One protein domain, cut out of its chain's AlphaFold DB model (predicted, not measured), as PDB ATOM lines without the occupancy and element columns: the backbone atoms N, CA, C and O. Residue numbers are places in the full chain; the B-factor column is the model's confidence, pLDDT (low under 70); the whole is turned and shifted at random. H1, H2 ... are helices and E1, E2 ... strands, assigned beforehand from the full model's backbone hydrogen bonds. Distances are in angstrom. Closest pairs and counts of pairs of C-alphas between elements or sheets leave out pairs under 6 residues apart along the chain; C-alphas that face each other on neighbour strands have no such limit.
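Overview. This is residues 55 to 79 and 91 to 157 of the 161 residues of the protein "RING-type domain-containing protein" of Stentor coeruleus (UniProt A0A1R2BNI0). A strongly twisted sheet of five strands, E1 E7 E6 E4 E5, makes the middle, with the hairpin E2 E3 crossed over part of one face and the helix H1 over the other. The sheets form a sandwich, partly face to face, their strands at 89 degrees. The printed part has 92 residues, with one named helix and seven named strands in the order E1 E2 E3 E4 E5 H1 E6 E7; it is mostly strand and both sheets are antiparallel. It is compact, with a radius of gyration of the C-alphas of 11.9 A, and spans 37 by 29 by 21 A.

Arrangement. Start at edge strand E1, residues 55 to 58, antiparallel to E7, residues 149 to 156: N 57 and O 153 are 2.9 A apart. Next, E2, residues 62 to 67, and E3, residues 70 to 74, form a hairpin, with N 64 and O 72 at 2.8 A. The closest C-alphas of E3 and E5, residues 112 to 115, are those of Phe 70 and His 112, 4.6 A apart. E5 forms a hairpin with E4, residues 105 to 108, with N 105 and O 115 at 2.8 A. H1, residues 117 to 125, is on the five-stranded sheet, along the strands at a height of 7.7 A, and every O i to N i+4 pair in it is within hydrogen-bond range. E6, residues 139 to 144, has N 141 2.9 A from O 106 of E4, and N 140 2.9 A from O 154 of E7, its hairpin partner. E5, H1 and E6 make a split strand-helix-strand unit, two strands running the same way with E4 between them, its crossover right-handed.

Along the chain. Find C-alpha 55 at (49.886, 29.999, 3.067), where E1 begins. H1 runs 12.2 A from C-alpha 117 at (37.521, 36.878, 4.850). E6 is 16.6 A long and E2 15.5 A. E7, 21.2 A long, bends by 51 degrees at residue 152 and ends at C-alpha 156, (47.190, 26.213, 7.492).

Size, cuts and confidence. Look for the cut at residues 80 to 90, which are not printed; C-alphas 79 and 91 are 21.4 A apart. The link H1 to E6 is long, 13 residues. Residues 76 to 79 have pLDDT under 70.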
ATOM      1  N   LYS A  55      49.569  29.814   4.499       84.50
ATOM      2  CA  LYS A  55      49.886  29.999   3.067       84.50
ATOM      3  C   LYS A  55      48.715  30.645   2.372       84.50
ATOM      4  O   LYS A  55      47.640  30.061   2.327       84.50
ATOM      5  N   THR A  56      48.952  31.809   1.779       83.25
ATOM      6  CA  THR A  56      47.984  32.485   0.911       83.25
ATOM      7  C   THR A  56      48.384  32.297  -0.548       83.25
ATOM      8  O   THR A  56      49.527  32.570  -0.913       83.25
ATOM      9  N   PHE A  57      47.456  31.882  -1.406       85.25
ATOM     10  CA  PHE A  57      47.679  31.797  -2.848       85.25
ATOM     11  C   PHE A  57      46.454  32.244  -3.644       85.25
ATOM     12  O   PHE A  57      45.309  32.157  -3.193       85.25
ATOM     13  N   HIS A  58      46.693  32.731  -4.860       79.06
ATOM     14  CA  HIS A  58      45.619  33.053  -5.790       79.06
ATOM     15  C   HIS A  58      45.096  31.757  -6.419       79.06
ATOM     16  O   HIS A  58      45.871  30.958  -6.944       79.06
ATOM     17  N   SER A  59      43.783  31.536  -6.378       73.56
ATOM     18  CA  SER A  59      43.154  30.307  -6.872       73.56
ATOM     19  C   SER A  59      42.314  30.589  -8.119       73.56
ATOM     20  O   SER A  59      41.739  31.663  -8.255       73.56
ATOM     21  N   SER A  60      42.246  29.645  -9.060       73.06
ATOM     22  CA  SER A  60      41.392  29.732 -10.260       73.06
ATOM     23  C   SER A  60      40.090  28.929 -10.119       73.06
ATOM     24  O   SER A  60      39.443  28.596 -11.115       73.06
ATOM     25  N   LEU A  61      39.702  28.606  -8.882       81.50
ATOM     26  CA  LEU A  61      38.492  27.851  -8.577       81.50
ATOM     27  C   LEU A  61      37.225  28.698  -8.756       81.50
ATOM     28  O   LEU A  61      37.170  29.882  -8.415       81.50
ATOM     29  N   PHE A  62      36.171  28.040  -9.239       86.12
ATOM     30  CA  PHE A  62      34.828  28.604  -9.311       86.12
ATOM     31  C   PHE A  62      33.937  27.956  -8.258       86.12
ATOM     32  O   PHE A  62      34.020  26.749  -8.005       86.12
ATOM     33  N   LEU A  63      33.061  28.757  -7.661       86.06
ATOM     34  CA  LEU A  63      32.088  28.292  -6.683       86.06
ATOM     35  C   LEU A  63      30.680  28.504  -7.235       86.06
ATOM     36  O   LEU A  63      30.377  29.516  -7.860       86.06
ATOM     37  N   SER A  64      29.795  27.548  -6.983       89.62
ATOM     38  CA  SER A  64      28.362  27.702  -7.194       89.62
ATOM     39  C   SER A  64      27.707  27.966  -5.848       89.62
ATOM     40  O   SER A  64      27.860  27.180  -4.912       89.62
ATOM     41  N   ARG A  65      26.990  29.084  -5.741       89.06
ATOM     42  CA  ARG A  65      26.177  29.395  -4.567       89.06
ATOM     43  C   ARG A  65      24.909  28.549  -4.606       89.06
ATOM     44  O   ARG A  65      24.116  28.677  -5.535       89.06
ATOM     45  N   ILE A  66      24.725  27.711  -3.595       90.31
ATOM     46  CA  ILE A  66      23.580  26.799  -3.493       90.31
ATOM     47  C   ILE A  66      22.511  27.376  -2.554       90.31
ATOM     48  O   ILE A  66      21.324  27.164  -2.778       90.31
ATOM     49  N   SER A  67      22.913  28.137  -1.529       88.81
ATOM     50  CA  SER A  67      22.000  28.848  -0.623       88.81
ATOM     51  C   SER A  67      22.589  30.190  -0.165       88.81
ATOM     52  O   SER A  67      23.654  30.602  -0.629       88.81
ATOM     53  N   SER A  68      21.897  30.889   0.741       88.19
ATOM     54  CA  SER A  68      22.313  32.187   1.294       88.19
ATOM     55  C   SER A  68      23.693  32.168   1.954       88.19
ATOM     56  O   SER A  68      24.403  33.171   1.891       88.19
ATOM     57  N   THR A  69      24.069  31.039   2.558       91.81
ATOM     58  CA  THR A  69      25.299  30.852   3.340       91.81
ATOM     59  C   THR A  69      26.084  29.612   2.918       91.81
ATOM     60  O   THR A  69      26.951  29.171   3.663       91.81
ATOM     61  N   PHE A  70      25.815  29.021   1.750       93.25
ATOM     62  CA  PHE A  70      26.484  27.787   1.325       93.25
ATOM     63  C   PHE A  70      26.911  27.823  -0.145       93.25
ATOM     64  O   PHE A  70      26.118  28.097  -1.054       93.25
ATOM     65  N   TYR A  71      28.180  27.483  -0.359       93.12
ATOM     66  CA  TYR A  71      28.839  27.382  -1.651       93.12
ATOM     67  C   TYR A  71      29.364  25.966  -1.888       93.12
ATOM     68  O   TYR A  71      29.762  25.253  -0.970       93.12
ATOM     69  N   LYS A  72      29.413  25.581  -3.162       92.81
ATOM     70  CA  LYS A  72      29.967  24.310  -3.621       92.81
ATOM     71  C   LYS A  72      31.026  24.551  -4.691       92.81
ATOM     72  O   LYS A  72      30.771  25.268  -5.655       92.81
ATOM     73  N   THR A  73      32.192  23.926  -4.554       89.56
ATOM     74  CA  THR A  73      33.272  24.002  -5.553       89.56
ATOM     75  C   THR A  73      32.860  23.346  -6.866       89.56
ATOM     76  O   THR A  73      32.299  22.247  -6.878       89.56
ATOM     77  N   VAL A  74      33.159  24.008  -7.987       85.88
ATOM     78  CA  VAL A  74      32.850  23.535  -9.340       85.88
ATOM     79  C   VAL A  74      34.132  23.456 -10.168       85.88
ATOM     80  O   VAL A  74      34.940  24.378 -10.183       85.88
ATOM     81  N   LYS A  75      34.315  22.339 -10.886       70.56
ATOM     82  CA  LYS A  75      35.523  22.053 -11.686       70.56
ATOM     83  C   LYS A  75      35.577  22.775 -13.041       70.56
ATOM     84  O   LYS A  75      36.610  22.752 -13.698       70.56
ATOM     85  N   LYS A  76      34.471  23.366 -13.500       66.88
ATOM     86  CA  LYS A  76      34.370  24.082 -14.782       66.88
ATOM     87  C   LYS A  76      33.893  25.506 -14.529       66.88
ATOM     88  O   LYS A  76      33.085  25.723 -13.627       66.88
ATOM     89  N   ARG A  77      34.364  26.450 -15.354       61.16
ATOM     90  CA  ARG A  77      33.818  27.813 -15.422       61.16
ATOM     91  C   ARG A  77      32.297  27.683 -15.553       61.16
ATOM     92  O   ARG A  77      31.870  26.920 -16.429       61.16
ATOM     93  N   PRO A  78      31.488  28.325 -14.695       56.06
ATOM     94  CA  PRO A  78      30.046  28.239 -14.819       56.06
ATOM     95  C   PRO A  78      29.690  28.727 -16.223       56.06
ATOM     96  O   PRO A  78      29.895  29.891 -16.563       56.06
ATOM     97  N   GLN A  79      29.219  27.811 -17.074       55.34
ATOM     98  CA  GLN A  79      28.484  28.217 -18.263       55.34
ATOM     99  C   GLN A  79      27.326  29.069 -17.755       55.34
ATOM    100  O   GLN A  79      26.836  28.814 -16.655       55.34
ATOM    101  N   SER A  91      20.735  36.556   0.173       75.12
ATOM    102  CA  SER A  91      22.142  36.290   0.511       75.12
ATOM    103  C   SER A  91      22.587  37.166   1.671       75.12
ATOM    104  O   SER A  91      22.345  38.372   1.646       75.12
ATOM    105  N   VAL A  92      23.309  36.581   2.626       83.75
ATOM    106  CA  VAL A  92      23.920  37.333   3.723       83.75
ATOM    107  C   VAL A  92      24.951  38.300   3.131       83.75
ATOM    108  O   VAL A  92      25.953  37.887   2.542       83.75
ATOM    109  N   LYS A  93      24.650  39.603   3.183       89.56
ATOM    110  CA  LYS A  93      25.502  40.648   2.594       89.56
ATOM    111  C   LYS A  93      26.646  41.018   3.530       89.56
ATOM    112  O   LYS A  93      27.773  41.130   3.064       89.56
ATOM    113  N   GLU A  94      26.359  41.120   4.820       95.00
ATOM    114  CA  GLU A  94      27.292  41.533   5.866       95.00
ATOM    115  C   GLU A  94      27.791  40.332   6.678       95.00
ATOM    116  O   GLU A  94      27.094  39.330   6.826       95.00
ATOM    117  N   CYS A  95      29.017  40.415   7.182       96.38
ATOM    118  CA  CYS A  95      29.608  39.405   8.043       96.38
ATOM    119  C   CYS A  95      28.796  39.212   9.332       96.38
ATOM    120  O   CYS A  95      28.636  40.142  10.112       96.38
ATOM    121  N   LEU A  96      28.388  37.976   9.621       95.75
ATOM    122  CA  LEU A  96      27.630  37.612  10.825       95.75
ATOM    123  C   LEU A  96      28.450  37.673  12.126       95.75
ATOM    124  O   LEU A  96      27.890  37.492  13.201       95.75
ATOM    125  N   ILE A  97      29.772  37.856  12.032       96.38
ATOM    126  CA  ILE A  97      30.669  37.934  13.194       96.38
ATOM    127  C   ILE A  97      30.964  39.389  13.556       96.38
ATOM    128  O   ILE A  97      30.811  39.762  14.713       96.38
ATOM    129  N   CYS A  98      31.412  40.200  12.591       97.44
ATOM    130  CA  CYS A  98      31.787  41.591  12.857       97.44
ATOM    131  C   CYS A  98      30.689  42.611  12.541       97.44
ATOM    132  O   CYS A  98      30.813  43.743  12.998       97.44
ATOM    133  N   CYS A  99      29.658  42.239  11.774       96.38
ATOM    134  CA  CYS A  99      28.565  43.126  11.362       96.38
ATOM    135  C   CYS A  99      29.059  44.464  10.778       96.38
ATOM    136  O   CYS A  99      28.536  45.523  11.107       96.38
ATOM    137  N   ALA A 100      30.139  44.417   9.992       95.25
ATOM    138  CA  ALA A 100      30.784  45.611   9.442       95.25
ATOM    139  C   ALA A 100      31.287  45.379   8.015       95.25
ATOM    140  O   ALA A 100      31.006  46.154   7.105       95.25
ATOM    141  N   ASP A 101      32.026  44.288   7.812       96.44
ATOM    142  CA  ASP A 101      32.582  43.949   6.506       96.44
ATOM    143  C   ASP A 101      31.602  43.125   5.663       96.44
ATOM    144  O   ASP A 101      30.736  42.407   6.173       96.44
ATOM    145  N   GLU A 102      31.804  43.146   4.347       95.44
ATOM    146  CA  GLU A 102      31.070  42.283   3.428       95.44
ATOM    147  C   GLU A 102      31.354  40.792   3.699       95.44
ATOM    148  O   GLU A 102      32.486  40.377   3.929       95.44
ATOM    149  N   SER A 103      30.314  39.956   3.620       95.62
ATOM    150  CA  SER A 103      30.432  38.498   3.710       95.62
ATOM    151  C   SER A 103      31.067  37.898   2.445       95.62
ATOM    152  O   SER A 103      30.359  37.349   1.597       95.62
ATOM    153  N   ASP A 104      32.382  38.010   2.295       96.12
ATOM    154  CA  ASP A 104      33.173  37.526   1.152       96.12
ATOM    155  C   ASP A 104      34.016  36.265   1.448       96.12
ATOM    156  O   ASP A 104      34.740  35.781   0.576       96.12
ATOM    157  N   GLY A 105      33.916  35.714   2.659       96.44
ATOM    158  CA  GLY A 105      34.627  34.519   3.106       96.44
ATOM    159  C   GLY A 105      33.813  33.232   2.941       96.44
ATOM    160  O   GLY A 105      32.616  33.189   3.237       96.44
ATOM    161  N   VAL A 106      34.472  32.156   2.508       96.56
ATOM    162  CA  VAL A 106      33.926  30.790   2.475       96.56
ATOM    163  C   VAL A 106      34.857  29.849   3.232       96.56
ATOM    164  O   VAL A 106      36.053  29.784   2.961       96.56
ATOM    165  N   ILE A 107      34.286  29.104   4.173       97.38
ATOM    166  CA  ILE A 107      34.973  28.136   5.023       97.38
ATOM    167  C   ILE A 107      35.080  26.800   4.297       97.38
ATOM    168  O   ILE A 107      34.067  26.232   3.891       97.38
ATOM    169  N   MET A 108      36.285  26.250   4.200       96.31
ATOM    170  CA  MET A 108      36.539  24.937   3.610       96.31
ATOM    171  C   MET A 108      36.941  23.910   4.680       96.31
ATOM    172  O   MET A 108      37.541  24.284   5.691       96.31
ATOM    173  N   PRO A 109      36.589  22.623   4.489       95.50
ATOM    174  CA  PRO A 109      35.957  22.037   3.296       95.50
ATOM    175  C   PRO A 109      34.421  22.126   3.290       95.50
ATOM    176  O   PRO A 109      33.767  21.606   2.386       95.50
ATOM    177  N   CYS A 110      33.811  22.738   4.309       97.06
ATOM    178  CA  CYS A 110      32.366  22.661   4.503       97.06
ATOM    179  C   CYS A 110      31.538  23.569   3.586       97.06
ATOM    180  O   CYS A 110      30.341  23.341   3.507       97.06
ATOM    181  N   GLY A 111      32.128  24.567   2.929       95.50
ATOM    182  CA  GLY A 111      31.470  25.466   1.979       95.50
ATOM    183  C   GLY A 111      30.590  26.556   2.598       95.50
ATOM    184  O   GLY A 111      29.919  27.277   1.858       95.50
ATOM    185  N   HIS A 112      30.547  26.697   3.925       96.69
ATOM    186  CA  HIS A 112      29.716  27.721   4.561       96.69
ATOM    187  C   HIS A 112      30.332  29.124   4.439       96.69
ATOM    188  O   HIS A 112      31.536  29.298   4.593       96.69
ATOM    189  N   SER A 113      29.491  30.120   4.179       95.00
ATOM    190  CA  SER A 113      29.808  31.549   4.093       95.00
ATOM    191  C   SER A 113      28.986  32.326   5.131       95.00
ATOM    192  O   SER A 113      28.538  31.748   6.117       95.00
ATOM    193  N   GLY A 114      28.761  33.623   4.927       95.50
ATOM    194  CA  GLY A 114      28.118  34.505   5.902       95.50
ATOM    195  C   GLY A 114      29.119  35.268   6.770       95.50
ATOM    196  O   GLY A 114      28.724  35.872   7.757       95.50
ATOM    197  N   ILE A 115      30.411  35.239   6.442       97.50
ATOM    198  CA  ILE A 115      31.462  35.960   7.166       97.50
ATOM    199  C   ILE A 115      32.392  36.665   6.193       97.50
ATOM    200  O   ILE A 115      32.511  36.249   5.041       97.50
ATOM    201  N   CYS A 116      33.062  37.718   6.650       97.56
ATOM    202  CA  CYS A 116      34.150  38.314   5.892       97.56
ATOM    203  C   CYS A 116      35.402  37.440   5.972       97.56
ATOM    204  O   CYS A 116      35.620  36.691   6.933       97.56
ATOM    205  N   TYR A 117      36.254  37.579   4.965       97.25
ATOM    206  CA  TYR A 117      37.521  36.878   4.850       97.25
ATOM    207  C   TYR A 117      38.398  37.053   6.098       97.25
ATOM    208  O   TYR A 117      38.928  36.073   6.614       97.25
ATOM    209  N   ASN A 118      38.469  38.266   6.654       97.19
ATOM    210  CA  ASN A 118      39.283  38.564   7.838       97.19
ATOM    211  C   ASN A 118      38.790  37.838   9.099       97.19
ATOM    212  O   ASN A 118      39.596  37.320   9.868       97.19
ATOM    213  N   CYS A 119      37.472  37.764   9.315       97.88
ATOM    214  CA  CYS A 119      36.919  36.979  10.423       97.88
ATOM    215  C   CYS A 119      37.177  35.482  10.220       97.88
ATOM    216  O   CYS A 119      37.508  34.784  11.175       97.88
ATOM    217  N   GLY A 120      37.084  34.999   8.977       97.19
ATOM    218  CA  GLY A 120      37.448  33.627   8.631       97.19
ATOM    219  C   GLY A 120      38.909  33.309   8.950       97.19
ATOM    220  O   GLY A 120      39.179  32.277   9.557       97.19
ATOM    221  N   LEU A 121      39.839  34.202   8.593       96.44
ATOM    222  CA  LEU A 121      41.265  34.034   8.887       96.44
ATOM    223  C   LEU A 121      41.536  33.912  10.385       96.44
ATOM    224  O   LEU A 121      42.247  32.998  10.785       96.44
ATOM    225  N   LYS A 122      40.912  34.761  11.210       95.94
ATOM    226  CA  LYS A 122      41.033  34.666  12.673       95.94
ATOM    227  C   LYS A 122      40.553  33.311  13.190       95.94
ATOM    228  O   LYS A 122      41.248  32.671  13.965       95.94
ATOM    229  N   LEU A 123      39.404  32.826  12.706       96.00
ATOM    230  CA  LEU A 123      38.909  31.494  13.075       96.00
ATOM    231  C   LEU A 123      39.880  30.375  12.668       96.00
ATOM    232  O   LEU A 123      40.047  29.416  13.420       96.00
ATOM    233  N   LEU A 124      40.498  30.483  11.489       95.00
ATOM    234  CA  LEU A 124      41.478  29.518  10.992       95.00
ATOM    235  C   LEU A 124      42.763  29.526  11.837       95.00
ATOM    236  O   LEU A 124      43.226  28.459  12.247       95.00
ATOM    237  N   GLU A 125      43.304  30.712  12.121       93.25
ATOM    238  CA  GLU A 125      44.513  30.926  12.929       93.25
ATOM    239  C   GLU A 125      44.323  30.416  14.362       93.25
ATOM    240  O   GLU A 125      45.119  29.613  14.850       93.25
ATOM    241  N   ASP A 126      43.186  30.751  14.975       93.19
ATOM    242  CA  ASP A 126      42.787  30.289  16.307       93.19
ATOM    243  C   ASP A 126      42.421  28.791  16.342       93.19
ATOM    244  O   ASP A 126      42.049  28.247  17.390       93.19
ATOM    245  N   GLY A 127      42.453  28.108  15.192       92.94
ATOM    246  CA  GLY A 127      42.115  26.697  15.063       92.94
ATOM    247  C   GLY A 127      40.675  26.373  15.462       92.94
ATOM    248  O   GLY A 127      40.419  25.255  15.917       92.94
ATOM    249  N   LYS A 128      39.744  27.319  15.314       95.69
ATOM    250  CA  LYS A 128      38.316  27.124  15.587       95.69
ATOM    251  C   LYS A 128      37.653  26.275  14.501       95.69
ATOM    252  O   LYS A 128      38.222  25.996  13.445       95.69
ATOM    253  N   ASP A 129      36.425  25.868  14.785       97.62
ATOM    254  CA  ASP A 129      35.569  25.162  13.839       97.62
ATOM    255  C   ASP A 129      34.599  26.135  13.158       97.62
ATOM    256  O   ASP A 129      34.363  27.253  13.620       97.62
ATOM    257  N   CYS A 130      33.999  25.700  12.052       97.44
ATOM    258  CA  CYS A 130      32.986  26.467  11.342       97.44
ATOM    259  C   CYS A 130      31.835  26.863  12.283       97.44
ATOM    260  O   CYS A 130      31.145  25.996  12.817       97.44
ATOM    261  N   HIS A 131      31.554  28.158  12.419       94.94
ATOM    262  CA  HIS A 131      30.505  28.662  13.318       94.94
ATOM    263  C   HIS A 131      29.073  28.240  12.922       94.94
ATOM    264  O   HIS A 131      28.163  28.339  13.739       94.94
ATOM    265  N   ILE A 132      28.867  27.749  11.693       95.94
ATOM    266  CA  ILE A 132      27.561  27.259  11.219       95.94
ATOM    267  C   ILE A 132      27.402  25.755  11.462       95.94
ATOM    268  O   ILE A 132      26.389  25.320  11.998       95.94
ATOM    269  N   CYS A 133      28.392  24.947  11.073       97.25
ATOM    270  CA  CYS A 133      28.256  23.481  11.059       97.25
ATOM    271  C   CYS A 133      29.256  22.725  11.939       97.25
ATOM    272  O   CYS A 133      29.242  21.497  11.945       97.25
ATOM    273  N   ARG A 134      30.132  23.437  12.654       97.12
ATOM    274  CA  ARG A 134      31.139  22.902  13.586       97.12
ATOM    275  C   ARG A 134      32.148  21.917  12.983       97.12
ATOM    276  O   ARG A 134      32.850  21.233  13.714       97.12
ATOM    277  N   LYS A 135      32.254  21.839  11.654       97.50
ATOM    278  CA  LYS A 135      33.343  21.109  10.986       97.50
ATOM    279  C   LYS A 135      34.658  21.870  11.129       97.50
ATOM    280  O   LYS A 135      34.644  23.103  11.119       97.50
ATOM    281  N   LYS A 136      35.771  21.134  11.184       96.62
ATOM    282  CA  LYS A 136      37.109  21.720  11.232       96.62
ATOM    283  C   LYS A 136      37.350  22.625  10.026       96.62
ATOM    284  O   LYS A 136      36.975  22.275   8.908       96.62
ATOM    285  N   ILE A 137      37.942  23.788  10.277       96.69
ATOM    286  CA  ILE A 137      38.364  24.716   9.230       96.69
ATOM    287  C   ILE A 137      39.763  24.302   8.774       96.69
ATOM    288  O   ILE A 137      40.689  24.247   9.583       96.69
ATOM    289  N   GLU A 138      39.896  24.003   7.487       95.19
ATOM    290  CA  GLU A 138      41.178  23.682   6.844       95.19
ATOM    291  C   GLU A 138      41.714  24.884   6.062       95.19
ATOM    292  O   GLU A 138      42.915  25.157   6.064       95.19
ATOM    293  N   SER A 139      40.810  25.630   5.424       95.00
ATOM    294  CA  SER A 139      41.151  26.830   4.672       95.00
ATOM    295  C   SER A 139      39.993  27.817   4.566       95.00
ATOM    296  O   SER A 139      38.826  27.480   4.794       95.00
ATOM    297  N   ILE A 140      40.327  29.062   4.229       96.88
ATOM    298  CA  ILE A 140      39.383  30.155   3.993       96.88
ATOM    299  C   ILE A 140      39.587  30.681   2.577       96.88
ATOM    300  O   ILE A 140      40.698  31.036   2.183       96.88
ATOM    301  N   LEU A 141      38.499  30.759   1.815       95.56
ATOM    302  CA  LEU A 141      38.486  31.319   0.468       95.56
ATOM    303  C   LEU A 141      37.874  32.720   0.491       95.56
ATOM    304  O   LEU A 141      36.812  32.914   1.079       95.56
ATOM    305  N   LYS A 142      38.500  33.674  -0.200       95.31
ATOM    306  CA  LYS A 142      37.910  34.973  -0.534       95.31
ATOM    307  C   LYS A 142      37.236  34.893  -1.895       95.31
ATOM    308  O   LYS A 142      37.879  34.514  -2.879       95.31
ATOM    309  N   VAL A 143      35.966  35.272  -1.963       92.56
ATOM    310  CA  VAL A 143      35.140  35.140  -3.166       92.56
ATOM    311  C   VAL A 143      34.708  36.504  -3.681       92.56
ATOM    312  O   VAL A 143      34.138  37.304  -2.945       92.56
ATOM    313  N   ASP A 144      34.901  36.736  -4.976       90.25
ATOM    314  CA  ASP A 144      34.213  37.812  -5.680       90.25
ATOM    315  C   ASP A 144      32.753  37.413  -5.899       90.25
ATOM    316  O   ASP A 144      32.462  36.491  -6.669       90.25
ATOM    317  N   LYS A 145      31.812  38.095  -5.244       79.88
ATOM    318  CA  LYS A 145      30.385  37.789  -5.410       79.88
ATOM    319  C   LYS A 145      29.866  38.079  -6.816       79.88
ATOM    320  O   LYS A 145      28.934  37.398  -7.241       79.88
ATOM    321  N   LYS A 146      30.445  39.044  -7.540       82.44
ATOM    322  CA  LYS A 146      29.999  39.405  -8.896       82.44
ATOM    323  C   LYS A 146      30.335  38.300  -9.887       82.44
ATOM    324  O   LYS A 146      29.516  37.956 -10.732       82.44
ATOM    325  N   GLU A 147      31.514  37.702  -9.738       80.81
ATOM    326  CA  GLU A 147      32.003  36.654 -10.640       80.81
ATOM    327  C   GLU A 147      31.840  35.229 -10.081       80.81
ATOM    328  O   GLU A 147      32.136  34.259 -10.780       80.81
ATOM    329  N   SER A 148      31.374  35.082  -8.832       80.38
ATOM    330  CA  SER A 148      31.352  33.809  -8.084       80.38
ATOM    331  C   SER A 148      32.686  33.055  -8.179       80.38
ATOM    332  O   SER A 148      32.752  31.831  -8.351       80.38
ATOM    333  N   LYS A 149      33.771  33.825  -8.106       88.56
ATOM    334  CA  LYS A 149      35.135  33.389  -8.381       88.56
ATOM    335  C   LYS A 149      35.960  33.491  -7.111       88.56
ATOM    336  O   LYS A 149      35.907  34.505  -6.419       88.56
ATOM    337  N   VAL A 150      36.734  32.454  -6.816       90.12
ATOM    338  CA  VAL A 150      37.722  32.529  -5.739       90.12
ATOM    339  C   VAL A 150      38.860  33.423  -6.211       90.12
ATOM    340  O   VAL A 150      39.423  33.190  -7.277       90.12
ATOM    341  N   ILE A 151      39.186  34.451  -5.434       90.06
ATOM    342  CA  ILE A 151      40.350  35.303  -5.696       90.06
ATOM    343  C   ILE A 151      41.527  34.802  -4.859       90.06
ATOM    344  O   ILE A 151      42.636  34.655  -5.361       90.06
ATOM    345  N   ILE A 152      41.287  34.494  -3.584       91.50
ATOM    346  CA  ILE A 152      42.343  34.151  -2.627       91.50
ATOM    347  C   ILE A 152      41.944  32.889  -1.868       91.50
ATOM    348  O   ILE A 152      40.781  32.737  -1.502       91.50
ATOM    349  N   ALA A 153      42.899  31.999  -1.625       91.38
ATOM    350  CA  ALA A 153      42.767  30.868  -0.719       91.38
ATOM    351  C   ALA A 153      43.872  30.942   0.335       91.38
ATOM    352  O   ALA A 153      45.029  31.177  -0.019       91.38
ATOM    353  N   THR A 154      43.509  30.742   1.601       93.50
ATOM    354  CA  THR A 154      44.468  30.661   2.706       93.50
ATOM    355  C   THR A 154      44.290  29.381   3.487       93.50
ATOM    356  O   THR A 154      43.187  29.094   3.952       93.50
ATOM    357  N   GLU A 155      45.378  28.635   3.646       91.44
ATOM    358  CA  GLU A 155      45.413  27.331   4.307       91.44
ATOM    359  C   GLU A 155      46.425  27.344   5.454       91.44
ATOM    360  O   GLU A 155      47.400  28.100   5.438       91.44
ATOM    361  N   VAL A 156      46.200  26.486   6.445       85.56
ATOM    362  CA  VAL A 156      47.190  26.213   7.492       85.56
ATOM    363  C   VAL A 156      48.369  25.464   6.872       85.56
ATOM    364  O   VAL A 156      48.186  24.410   6.264       85.56
ATOM    365  N   GLU A 157      49.587  25.968   7.053       77.88
ATOM    366  CA  GLU A 157      50.784  25.167   6.831       77.88
ATOM    367  C   GLU A 157      50.840  24.073   7.881       77.88
ATOM    368  O   GLU A 157      51.073  24.317   9.065       77.88
TER     369      GLU A 157